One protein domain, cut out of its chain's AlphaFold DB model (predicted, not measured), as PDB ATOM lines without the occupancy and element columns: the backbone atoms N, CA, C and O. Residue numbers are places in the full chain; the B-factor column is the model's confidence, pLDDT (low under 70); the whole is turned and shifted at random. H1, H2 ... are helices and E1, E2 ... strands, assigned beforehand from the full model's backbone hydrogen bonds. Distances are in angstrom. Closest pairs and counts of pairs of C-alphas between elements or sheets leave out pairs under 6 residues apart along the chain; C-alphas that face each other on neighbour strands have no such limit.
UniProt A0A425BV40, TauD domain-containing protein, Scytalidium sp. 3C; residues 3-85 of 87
ATOM      1  N   CYS A   3     -39.219  26.728  14.035       74.31
ATOM      2  CA  CYS A   3     -39.118  28.087  14.546       74.31
ATOM      3  C   CYS A   3     -40.432  28.578  15.150       74.31
ATOM      4  O   CYS A   3     -41.503  28.066  14.844       74.31
ATOM      5  N   ASP A   4     -40.297  29.561  16.031       69.38
ATOM      6  CA  ASP A   4     -41.371  30.313  16.669       69.38
ATOM      7  C   ASP A   4     -41.061  31.807  16.492       69.38
ATOM      8  O   ASP A   4     -39.950  32.250  16.819       69.38
ATOM      9  N   ILE A   5     -42.008  32.578  15.949       62.88
ATOM     10  CA  ILE A   5     -41.856  34.021  15.731       62.88
ATOM     11  C   ILE A   5     -42.599  34.757  16.842       62.88
ATOM     12  O   ILE A   5     -43.827  34.814  16.880       62.88
ATOM     13  N   ARG A   6     -41.850  35.411  17.728       55.03
ATOM     14  CA  ARG A   6     -42.412  36.179  18.843       55.03
ATOM     15  C   ARG A   6     -42.669  37.620  18.422       55.03
ATOM     16  O   ARG A   6     -41.944  38.527  18.826       55.03
ATOM     17  N   ALA A   7     -43.683  37.844  17.589       54.12
ATOM     18  CA  ALA A   7     -44.073  39.183  17.142       54.12
ATOM     19  C   ALA A   7     -45.096  39.862  18.077       54.12
ATOM     20  O   ALA A   7     -45.927  39.210  18.706       54.12
ATOM     21  N   PHE A   8     -45.054  41.199  18.139       46.44
ATOM     22  CA  PHE A   8     -46.081  42.021  18.789       46.44
ATOM     23  C   PHE A   8     -47.243  42.260  17.813       46.44
ATOM     24  O   PHE A   8     -47.040  42.891  16.776       46.44
ATOM     25  N   GLY A   9     -48.442  41.782  18.166       51.91
ATOM     26  CA  GLY A   9     -49.659  41.908  17.351       51.91
ATOM     27  C   GLY A   9     -49.959  40.677  16.491       51.91
ATOM     28  O   GLY A   9     -49.996  40.804  15.280       51.91
ATOM     29  N   ASP A  10     -50.114  39.534  17.168       56.56
ATOM     30  CA  ASP A  10     -50.740  38.247  16.801       56.56
ATOM     31  C   ASP A  10     -50.610  37.667  15.368       56.56
ATOM     32  O   ASP A  10     -50.854  38.348  14.375       56.56
ATOM     33  N   ARG A  11     -50.332  36.344  15.333       52.16
ATOM     34  CA  ARG A  11     -50.724  35.300  14.347       52.16
ATOM     35  C   ARG A  11     -49.642  34.277  13.939       52.16
ATOM     36  O   ARG A  11     -49.650  33.833  12.797       52.16
ATOM     37  N   SER A  12     -48.700  33.884  14.807       56.41
ATOM     38  CA  SER A  12     -47.918  32.617  14.645       56.41
ATOM     39  C   SER A  12     -46.855  32.391  15.733       56.41
ATOM     40  O   SER A  12     -45.718  32.014  15.446       56.41
ATOM     41  N   GLY A  13     -47.209  32.586  17.005       63.22
ATOM     42  CA  GLY A  13     -46.350  32.202  18.138       63.22
ATOM     43  C   GLY A  13     -46.293  30.683  18.368       63.22
ATOM     44  O   GLY A  13     -46.415  30.226  19.504       63.22
ATOM     45  N   GLU A  14     -46.219  29.899  17.289       77.56
ATOM     46  CA  GLU A  14     -46.218  28.444  17.325       77.56
ATOM     47  C   GLU A  14     -44.972  27.881  16.650       77.56
ATOM     48  O   GLU A  14     -44.538  28.331  15.586       77.56
ATOM     49  N   TYR A  15     -44.435  26.829  17.262       86.25
ATOM     50  CA  TYR A  15     -43.346  26.050  16.699       86.25
ATOM     51  C   TYR A  15     -43.800  25.335  15.426       86.25
ATOM     52  O   TYR A  15     -44.612  24.414  15.482       86.25
ATOM     53  N   HIS A  16     -43.217  25.702  14.287       89.88
ATOM     54  CA  HIS A  16     -43.513  25.071  13.002       89.88
ATOM     55  C   HIS A  16     -42.267  24.896  12.131       89.88
ATOM     56  O   HIS A  16     -41.235  25.525  12.348       89.88
ATOM     57  N   SER A  17     -42.372  24.010  11.138       90.81
ATOM     58  CA  SER A  17     -41.460  23.952   9.993       90.81
ATOM     59  C   SER A  17     -42.201  24.472   8.768       90.81
ATOM     60  O   SER A  17     -43.316  24.011   8.493       90.81
ATOM     61  N   ASP A  18     -41.569  25.378   8.026       90.00
ATOM     62  CA  ASP A  18     -42.146  26.011   6.838       90.00
ATOM     63  C   ASP A  18     -42.652  24.971   5.835       90.00
ATOM     64  O   ASP A  18     -41.926  24.047   5.465       90.00
ATOM     65  N   HIS A  19     -43.912  25.122   5.410       89.31
ATOM     66  CA  HIS A  19     -44.534  24.345   4.329       89.31
ATOM     67  C   HIS A  19     -44.385  22.815   4.448       89.31
ATOM     68  O   HIS A  19     -44.380  22.094   3.455       89.31
ATOM     69  N   SER A  20     -44.321  22.288   5.675       89.81
ATOM     70  CA  SER A  20     -44.165  20.842   5.918       89.81
ATOM     71  C   SER A  20     -45.316  19.966   5.394       89.81
ATOM     72  O   SER A  20     -45.182  18.748   5.355       89.81
ATOM     73  N   PHE A  21     -46.435  20.569   4.980       89.31
ATOM     74  CA  PHE A  21     -47.570  19.896   4.340       89.31
ATOM     75  C   PHE A  21     -47.391  19.671   2.828       89.31
ATOM     76  O   PHE A  21     -48.203  18.977   2.218       89.31
ATOM     77  N   GLU A  22     -46.378  20.270   2.198       92.06
ATOM     78  CA  GLU A  22     -46.101  20.059   0.777       92.06
ATOM     79  C   GLU A  22     -45.416  18.713   0.532       92.06
ATOM     80  O   GLU A  22     -44.696  18.189   1.377       92.06
ATOM     81  N   VAL A  23     -45.597  18.154  -0.668       91.81
ATOM     82  CA  VAL A  23     -44.940  16.892  -1.059       91.81
ATOM     83  C   VAL A  23     -43.417  17.049  -1.133       91.81
ATOM     84  O   VAL A  23     -42.688  16.105  -0.837       91.81
ATOM     85  N   ASN A  24     -42.932  18.235  -1.514       93.88
ATOM     86  CA  ASN A  24     -41.511  18.571  -1.558       93.88
ATOM     87  C   ASN A  24     -41.252  19.872  -0.776       93.88
ATOM     88  O   ASN A  24     -41.166  20.935  -1.396       93.88
ATOM     89  N   PRO A  25     -41.166  19.806   0.565       93.06
ATOM     90  CA  PRO A  25     -40.974  20.985   1.401       93.06
ATOM     91  C   PRO A  25     -39.655  21.715   1.103       93.06
ATOM     92  O   PRO A  25     -38.676  21.093   0.666       93.06
ATOM     93  N   PRO A  26     -39.574  23.024   1.385       91.88
ATOM     94  CA  PRO A  26     -38.350  23.790   1.202       91.88
ATOM     95  C   PRO A  26     -37.223  23.265   2.102       91.88
ATOM     96  O   PRO A  26     -37.412  22.988   3.285       91.88
ATOM     97  N   SER A  27     -36.012  23.171   1.550       93.19
ATOM     98  CA  SER A  27     -34.828  22.748   2.317       93.19
ATOM     99  C   SER A  27     -34.205  23.882   3.141       93.19
ATOM    100  O   SER A  27     -33.494  23.611   4.108       93.19
ATOM    101  N   TYR A  28     -34.452  25.141   2.759       93.19
ATOM    102  CA  TYR A  28     -33.880  26.331   3.390       93.19
ATOM    103  C   TYR A  28     -34.859  27.504   3.360       93.19
ATOM    104  O   TYR A  28     -35.530  27.726   2.353       93.19
ATOM    105  N   THR A  29     -34.829  28.309   4.421       91.00
ATOM    106  CA  THR A  29     -35.575  29.567   4.537       91.00
ATOM    107  C   THR A  29     -34.606  30.705   4.832       91.00
ATOM    108  O   THR A  29     -33.700  30.563   5.656       91.00
ATOM    109  N   VAL A  30     -34.791  31.846   4.165       92.56
ATOM    110  CA  VAL A  30     -34.011  33.070   4.394       92.56
ATOM    111  C   VAL A  30     -34.955  34.182   4.830       92.56
ATOM    112  O   VAL A  30     -35.912  34.500   4.129       92.56
ATOM    113  N   LEU A  31     -34.663  34.799   5.976       90.94
ATOM    114  CA  LEU A  31     -35.464  35.875   6.554       90.94
ATOM    115  C   LEU A  31     -34.666  37.180   6.576       90.94
ATOM    116  O   LEU A  31     -33.503  37.210   6.979       90.94
ATOM    117  N   ARG A  32     -35.309  38.280   6.171       91.31
ATOM    118  CA  ARG A  32     -34.763  39.640   6.257       91.31
ATOM    119  C   ARG A  32     -35.771  40.547   6.948       91.31
ATOM    120  O   ARG A  32     -36.867  40.758   6.436       91.31
ATOM    121  N   LEU A  33     -35.372  41.136   8.070       88.50
ATOM    122  CA  LEU A  33     -36.211  42.077   8.803       88.50
ATOM    123  C   LEU A  33     -36.186  43.439   8.094       88.50
ATOM    124  O   LEU A  33     -35.122  44.015   7.874       88.50
ATOM    125  N   LEU A  34     -37.364  43.946   7.721       90.00
ATOM    126  CA  LEU A  34     -37.526  45.279   7.119       90.00
ATOM    127  C   LEU A  34     -37.921  46.342   8.152       90.00
ATOM    128  O   LEU A  34     -37.578  47.511   8.004       90.00
ATOM    129  N   LYS A  35     -38.638  45.930   9.198       86.25
ATOM    130  CA  LYS A  35     -39.071  46.759  10.323       86.25
ATOM    131  C   LYS A  35     -39.114  45.886  11.573       86.25
ATOM    132  O   LYS A  35     -39.508  44.726  11.486       86.25
ATOM    133  N   THR A  36     -38.727  46.443  12.715       85.56
ATOM    134  CA  THR A  36     -38.702  45.739  14.004       85.56
ATOM    135  C   THR A  36     -39.430  46.553  15.073       85.56
ATOM    136  O   THR A  36     -39.485  47.784  14.966       85.56
ATOM    137  N   PRO A  37     -40.013  45.906  16.097       84.31
ATOM    138  CA  PRO A  37     -40.544  46.619  17.252       84.31
ATOM    139  C   PRO A  37     -39.401  47.221  18.100       84.31
ATOM    140  O   PRO A  37     -38.252  46.793  17.973       84.31
ATOM    141  N   PRO A  38     -39.688  48.203  18.980       87.38
ATOM    142  CA  PRO A  38     -38.694  48.750  19.911       87.38
ATOM    143  C   PRO A  38     -38.123  47.715  20.896       87.38
ATOM    144  O   PRO A  38     -37.024  47.901  21.412       87.38
ATOM    145  N   ASN A  39     -38.875  46.650  21.182       86.88
ATOM    146  CA  ASN A  39     -38.501  45.528  22.039       86.88
ATOM    147  C   ASN A  39     -39.243  44.243  21.609       86.88
ATOM    148  O   ASN A  39     -40.326  44.311  21.028       86.88
ATOM    149  N   GLY A  40     -38.661  43.070  21.887       84.75
ATOM    150  CA  GLY A  40     -39.187  41.778  21.419       84.75
ATOM    151  C   GLY A  40     -39.043  41.585  19.902       84.75
ATOM    152  O   GLY A  40     -38.189  42.212  19.278       84.75
ATOM    153  N   GLY A  41     -39.881  40.735  19.295       83.88
ATOM    154  CA  GLY A  41     -39.817  40.447  17.852       83.88
ATOM    155  C   GLY A  41     -38.853  39.321  17.469       83.88
ATOM    156  O   GLY A  41     -38.570  39.145  16.285       83.88
ATOM    157  N   ASP A  42     -38.326  38.587  18.451       86.12
ATOM    158  CA  ASP A  42     -37.324  37.551  18.216       86.12
ATOM    159  C   ASP A  42     -37.909  36.354  17.465       86.12
ATOM    160  O   ASP A  42     -39.056  35.958  17.667       86.12
ATOM    161  N   THR A  43     -37.081  35.724  16.637       86.50
ATOM    162  CA  THR A  43     -37.367  34.396  16.083       86.50
ATOM    163  C   THR A  43     -36.490  33.379  16.793       86.50
ATOM    164  O   THR A  43     -35.261  33.490  16.773       86.50
ATOM    165  N   VAL A  44     -37.109  32.393  17.436       90.25
ATOM    166  CA  VAL A  44     -36.398  31.322  18.140       90.25
ATOM    167  C   VAL A  44     -36.401  30.068  17.279       90.25
ATOM    168  O   VAL A  44     -37.414  29.725  16.682       90.25
ATOM    169  N   PHE A  45     -35.267  29.367  17.236       91.69
ATOM    170  CA  PHE A  45     -35.084  28.157  16.437       91.69
ATOM    171  C   PHE A  45     -34.742  26.952  17.308       91.69
ATOM    172  O   PHE A  45     -34.006  27.059  18.290       91.69
ATOM    173  N   THR A  46     -35.215  25.780  16.890       93.19
ATOM    174  CA  THR A  46     -34.853  24.486  17.475       93.19
ATOM    175  C   THR A  46     -34.371  23.508  16.401       93.19
ATOM    176  O   THR A  46     -34.824  23.513  15.249       93.19
ATOM    177  N   SER A  47     -33.419  22.654  16.786       95.00
ATOM    178  CA  SER A  47     -32.933  21.550  15.955       95.00
ATOM    179  C   SER A  47     -33.666  20.266  16.329       95.00
ATOM    180  O   SER A  47     -33.482  19.747  17.428       95.00
ATOM    181  N   GLN A  48     -34.472  19.739  15.406       93.56
ATOM    182  CA  GLN A  48     -35.171  18.462  15.594       93.56
ATOM    183  C   GLN A  48     -34.206  17.274  15.626       93.56
ATOM    184  O   GLN A  48     -34.443  16.335  16.375       93.56
ATOM    185  N   VAL A  49     -33.097  17.344  14.882       95.19
ATOM    186  CA  VAL A  49     -32.052  16.307  14.901       95.19
ATOM    187  C   VAL A  49     -31.421  16.236  16.290       95.19
ATOM    188  O   VAL A  49     -31.462  15.201  16.941       95.19
ATOM    189  N   ALA A  50     -30.953  17.375  16.808       96.75
ATOM    190  CA  ALA A  50     -30.342  17.415  18.136       96.75
ATOM    191  C   ALA A  50     -31.345  17.113  19.264       96.75
ATOM    192  O   ALA A  50     -30.943  16.672  20.338       96.75
ATOM    193  N   LEU A  51     -32.639  17.385  19.054       94.38
ATOM    194  CA  LEU A  51     -33.697  16.975  19.974       94.38
ATOM    195  C   LEU A  51     -33.851  15.451  19.976       94.38
ATOM    196  O   LEU A  51     -33.868  14.864  21.054       94.38
ATOM    197  N   PHE A  52     -33.928  14.829  18.798       95.31
ATOM    198  CA  PHE A  52     -34.059  13.381  18.648       95.31
ATOM    199  C   PHE A  52     -32.878  12.639  19.285       95.31
ATOM    200  O   PHE A  52     -33.095  11.745  20.099       95.31
ATOM    201  N   ASP A  53     -31.647  13.098  19.036       97.00
ATOM    202  CA  ASP A  53     -30.422  12.516  19.609       97.00
ATOM    203  C   ASP A  53     -30.401  12.538  21.148       97.00
ATOM    204  O   ASP A  53     -29.739  11.718  21.785       97.00
ATOM    205  N   LYS A  54     -31.118  13.486  21.767       97.31
ATOM    206  CA  LYS A  54     -31.222  13.626  23.227       97.31
ATOM    207  C   LYS A  54     -32.351  12.805  23.847       97.31
ATOM    208  O   LYS A  54     -32.423  12.727  25.075       97.31
ATOM    209  N   LEU A  55     -33.251  12.233  23.046       97.06
ATOM    210  CA  LEU A  55     -34.314  11.372  23.560       97.06
ATOM    211  C   LEU A  55     -33.725  10.076  24.126       97.06
ATOM    212  O   LEU A  55     -32.659   9.625  23.711       97.06
ATOM    213  N   SER A  56     -34.437   9.449  25.066       97.75
ATOM    214  CA  SER A  56     -34.050   8.119  25.544       97.75
ATOM    215  C   SER A  56     -34.114   7.094  24.401       97.75
ATOM    216  O   SER A  56     -34.949   7.249  23.505       97.75
ATOM    217  N   PRO A  57     -33.318   6.007  24.444       97.50
ATOM    218  CA  PRO A  57     -33.350   4.980  23.398       97.50
ATOM    219  C   PRO A  57     -34.758   4.423  23.146       97.50
ATOM    220  O   PRO A  57     -35.162   4.237  22.006       97.50
ATOM    221  N   THR A  58     -35.554   4.239  24.204       97.38
ATOM    222  CA  THR A  58     -36.947   3.781  24.096       97.38
ATOM    223  C   THR A  58     -37.827   4.758  23.317       97.38
ATOM    224  O   THR A  58     -38.638   4.325  22.500       97.38
ATOM    225  N   LEU A  59     -37.684   6.068  23.546       96.81
ATOM    226  CA  LEU A  59     -38.445   7.081  22.811       96.81
ATOM    227  C   LEU A  59     -37.990   7.172  21.353       96.81
ATOM    228  O   LEU A  59     -38.844   7.249  20.477       96.81
ATOM    229  N   GLN A  60     -36.683   7.092  21.084       97.56
ATOM    230  CA  GLN A  60     -36.166   7.042  19.712       97.56
ATOM    231  C   GLN A  60     -36.777   5.861  18.946       97.56
ATOM    232  O   GLN A  60     -37.437   6.078  17.931       97.56
ATOM    233  N   SER A  61     -36.695   4.641  19.494       96.81
ATOM    234  CA  SER A  61     -37.286   3.447  18.869       96.81
ATOM    235  C   SER A  61     -38.805   3.535  18.709       96.81
ATOM    236  O   SER A  61     -39.359   2.981  17.764       96.81
ATOM    237  N   THR A  62     -39.494   4.233  19.618       95.62
ATOM    238  CA  THR A  62     -40.941   4.466  19.493       95.62
ATOM    239  C   THR A  62     -41.260   5.354  18.287       95.62
ATOM    240  O   THR A  62     -42.259   5.119  17.613       95.62
ATOM    241  N   PHE A  63     -40.432   6.365  18.001       95.25
ATOM    242  CA  PHE A  63     -40.675   7.334  16.928       95.25
ATOM    243  C   PHE A  63     -40.129   6.915  15.551       95.25
ATOM    244  O   PHE A  63     -40.690   7.353  14.552       95.25
ATOM    245  N   GLU A  64     -39.099   6.064  15.467       94.94
ATOM    246  CA  GLU A  64     -38.445   5.663  14.198       94.94
ATOM    247  C   GLU A  64     -39.399   5.098  13.131       94.94
ATOM    248  O   GLU A  64     -39.171   5.288  11.938       94.94
ATOM    249  N   GLY A  65     -40.467   4.408  13.539       91.19
ATOM    250  CA  GLY A  65     -41.441   3.802  12.623       91.19
ATOM    251  C   GLY A  65     -42.690   4.644  12.355       91.19
ATOM    252  O   GLY A  65     -43.604   4.166  11.683       91.19
ATOM    253  N   LEU A  66     -42.787   5.850  12.921       96.38
ATOM    254  CA  LEU A  66     -43.994   6.665  12.818       96.38
ATOM    255  C   LEU A  66     -43.940   7.626  11.633       96.38
ATOM    256  O   LEU A  66     -42.902   8.178  11.283       96.38
ATOM    257  N   HIS A  67     -45.118   7.879  11.070       94.19
ATOM    258  CA  HIS A  67     -45.323   8.884  10.037       94.19
ATOM    259  C   HIS A  67     -46.172  10.028  10.594       94.19
ATOM    260  O   HIS A  67     -47.255   9.801  11.135       94.19
ATOM    261  N   GLY A  68     -45.676  11.257  10.456       91.69
ATOM    262  CA  GLY A  68     -46.432  12.468  10.759       91.69
ATOM    263  C   GLY A  68     -47.337  12.863   9.592       91.69
ATOM    264  O   GLY A  68     -46.945  12.748   8.432       91.69
ATOM    265  N   VAL A  69     -48.537  13.354   9.895       93.19
ATOM    266  CA  VAL A  69     -49.435  13.969   8.907       93.19
ATOM    267  C   VAL A  69     -49.398  15.479   9.107       93.19
ATOM    268  O   VAL A  69     -49.719  15.969  10.187       93.19
ATOM    269  N   HIS A  70     -49.013  16.210   8.065       91.94
ATOM    270  CA  HIS A  70     -48.881  17.666   8.076       91.94
ATOM    271  C   HIS A  70     -49.989  18.287   7.219       91.94
ATOM    272  O   HIS A  70     -50.259  17.816   6.117       91.94
ATOM    273  N   SER A  71     -50.654  19.331   7.720       88.94
ATOM    274  CA  SER A  71     -51.794  19.955   7.042       88.94
ATOM    275  C   SER A  71     -51.818  21.467   7.245       88.94
ATOM    276  O   SER A  71     -51.487  21.955   8.320       88.94
ATOM    277  N   SER A  72     -52.264  22.198   6.223       83.56
ATOM    278  CA  SER A  72     -52.460  23.649   6.257       83.56
ATOM    279  C   SER A  72     -53.854  24.077   6.732       83.56
ATOM    280  O   SER A  72     -54.162  25.262   6.665       83.56
ATOM    281  N   HIS A  73     -54.713  23.159   7.206       77.50
ATOM    282  CA  HIS A  73     -56.099  23.484   7.584       77.50
ATOM    283  C   HIS A  73     -56.204  24.662   8.560       77.50
ATOM    284  O   HIS A  73     -57.075  25.508   8.385       77.50
ATOM    285  N   VAL A  74     -55.303  24.747   9.545       71.81
ATOM    286  CA  VAL A  74     -55.264  25.866  10.500       71.81
ATOM    287  C   VAL A  74     -54.931  27.176   9.783       71.81
ATOM    288  O   VAL A  74     -55.643  28.162   9.934       71.81
ATOM    289  N   SER A  75     -53.902  27.174   8.933       64.94
ATOM    290  CA  SER A  75     -53.525  28.345   8.134       64.94
ATOM    291  C   SER A  75     -54.634  28.776   7.168       64.94
ATOM    292  O   SER A  75     -54.841  29.969   6.981       64.94
ATOM    293  N   LEU A  76     -55.361  27.829   6.566       61.31
ATOM    294  CA  LEU A  76     -56.438  28.106   5.614       61.31
ATOM    295  C   LEU A  76     -57.705  28.639   6.296       61.31
ATOM    296  O   LEU A  76     -58.327  29.562   5.775       61.31
ATOM    297  N   ALA A  77     -58.082  28.086   7.452       60.81
ATOM    298  CA  ALA A  77     -59.252  28.537   8.206       60.81
ATOM    299  C   ALA A  77     -59.131  30.019   8.604       60.81
ATOM    300  O   ALA A  77     -60.081  30.777   8.437       60.81
ATOM    301  N   LEU A  78     -57.931  30.448   9.011       59.84
ATOM    302  CA  LEU A  78     -57.645  31.848   9.338       59.84
ATOM    303  C   LEU A  78     -57.788  32.787   8.130       59.84
ATOM    304  O   LEU A  78     -58.190  33.935   8.286       59.84
ATOM    305  N   VAL A  79     -57.487  32.319   6.914       60.06
ATOM    306  CA  VAL A  79     -57.689  33.115   5.688       60.06
ATOM    307  C   VAL A  79     -59.180  33.276   5.378       60.06
ATOM    308  O   VAL A  79     -59.593  34.320   4.877       60.06
ATOM    309  N   HIS A  80     -59.994  32.263   5.682       54.41
ATOM    310  CA  HIS A  80     -61.424  32.277   5.384       54.41
ATOM    311  C   HIS A  80     -62.218  33.201   6.326       54.41
ATOM    312  O   HIS A  80     -63.129  33.882   5.865       54.41
ATOM    313  N   GLU A  81     -61.851  33.282   7.612       53.06
ATOM    314  CA  GLU A  81     -62.469  34.226   8.565       53.06
ATOM    315  C   GLU A  81     -62.138  35.695   8.239       53.06
ATOM    316  O   GLU A  81     -62.980  36.579   8.380       53.06
ATOM    317  N   GLU A  82     -60.933  35.971   7.740       52.28
ATOM    318  CA  GLU A  82     -60.507  37.330   7.370       52.28
ATOM    319  C   GLU A  82     -61.127  37.815   6.049       52.28
ATOM    320  O   GLU A  82     -61.277  39.020   5.837       52.28
ATOM    321  N   GLY A  83     -61.506  36.886   5.165       46.69
ATOM    322  CA  GLY A  83     -62.175  37.183   3.896       46.69
ATOM    323  C   GLY A  83     -63.647  37.590   4.038       46.69
ATOM    324  O   GLY A  83     -64.153  38.306   3.177       46.69
ATOM    325  N   GLU A  84     -64.330  37.192   5.118       45.47
ATOM    326  CA  GLU A  84     -65.734  37.569   5.364       45.47
ATOM    327  C   GLU A  84     -65.895  38.962   5.998       45.47
ATOM    328  O   GLU A  84     -66.950  39.574   5.865       45.47
ATOM    329  N   LEU A  85     -64.855  39.515   6.633       45.25
ATOM    330  CA  LEU A  85     -64.903  40.842   7.273       45.25
ATOM    331  C   LEU A  85     -64.591  42.011   6.318       45.25
ATOM    332  O   LEU A  85     -64.587  43.169   6.742       45.25
TER     333      LEU A  85
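This is residues 3 to 85 of the 87 residues of the protein "TauD domain-containing protein" of Scytalidium sp. 3C (UniProt A0A425BV40). With little regular structure, this is a loose chain with a small antiparallel hairpin, E1 and E2, near its middle; the loop between the strands swings out widely. Short helices H1 and H2 lead from E2 to one end, and residues 79 to 85, of which 79 to 84 belong to H3, stick out at the other. The 83 printed residues include two strands, then three helices, class mixed, with only 32 in named elements; radius of gyration of the C-alphas 16.5 A, spans 47 by 33 by 21 A.

E1 is residues 3 to 5, from C-alpha 3 at (-39.118, 28.087, 14.546), and E2 43 to 46. H1 is 48 to 53, H2 57 to 63, and H3 73 to 84, 17.2 A long, ending at C-alpha 84 at (-65.734, 37.569, 5.364).

E1 and E2 are antiparallel at 163 degrees, with N 4 and O 44 3.0 A apart, within hydrogen-bond range. H1 and H2 are close but not clearly touching, the closest C-alphas, Phe 52 and Gln 60, 6.8 A apart. H3 is apart from H2. Every O i to N i+4 pair is within hydrogen-bond range in H1 and H2, and 6 of 8 in H3.

The printed part has no cut. The link E1 to E2 is long, 37 residues. Confidence is low, pLDDT under 70, at residues 4 to 13 and 75 to 85.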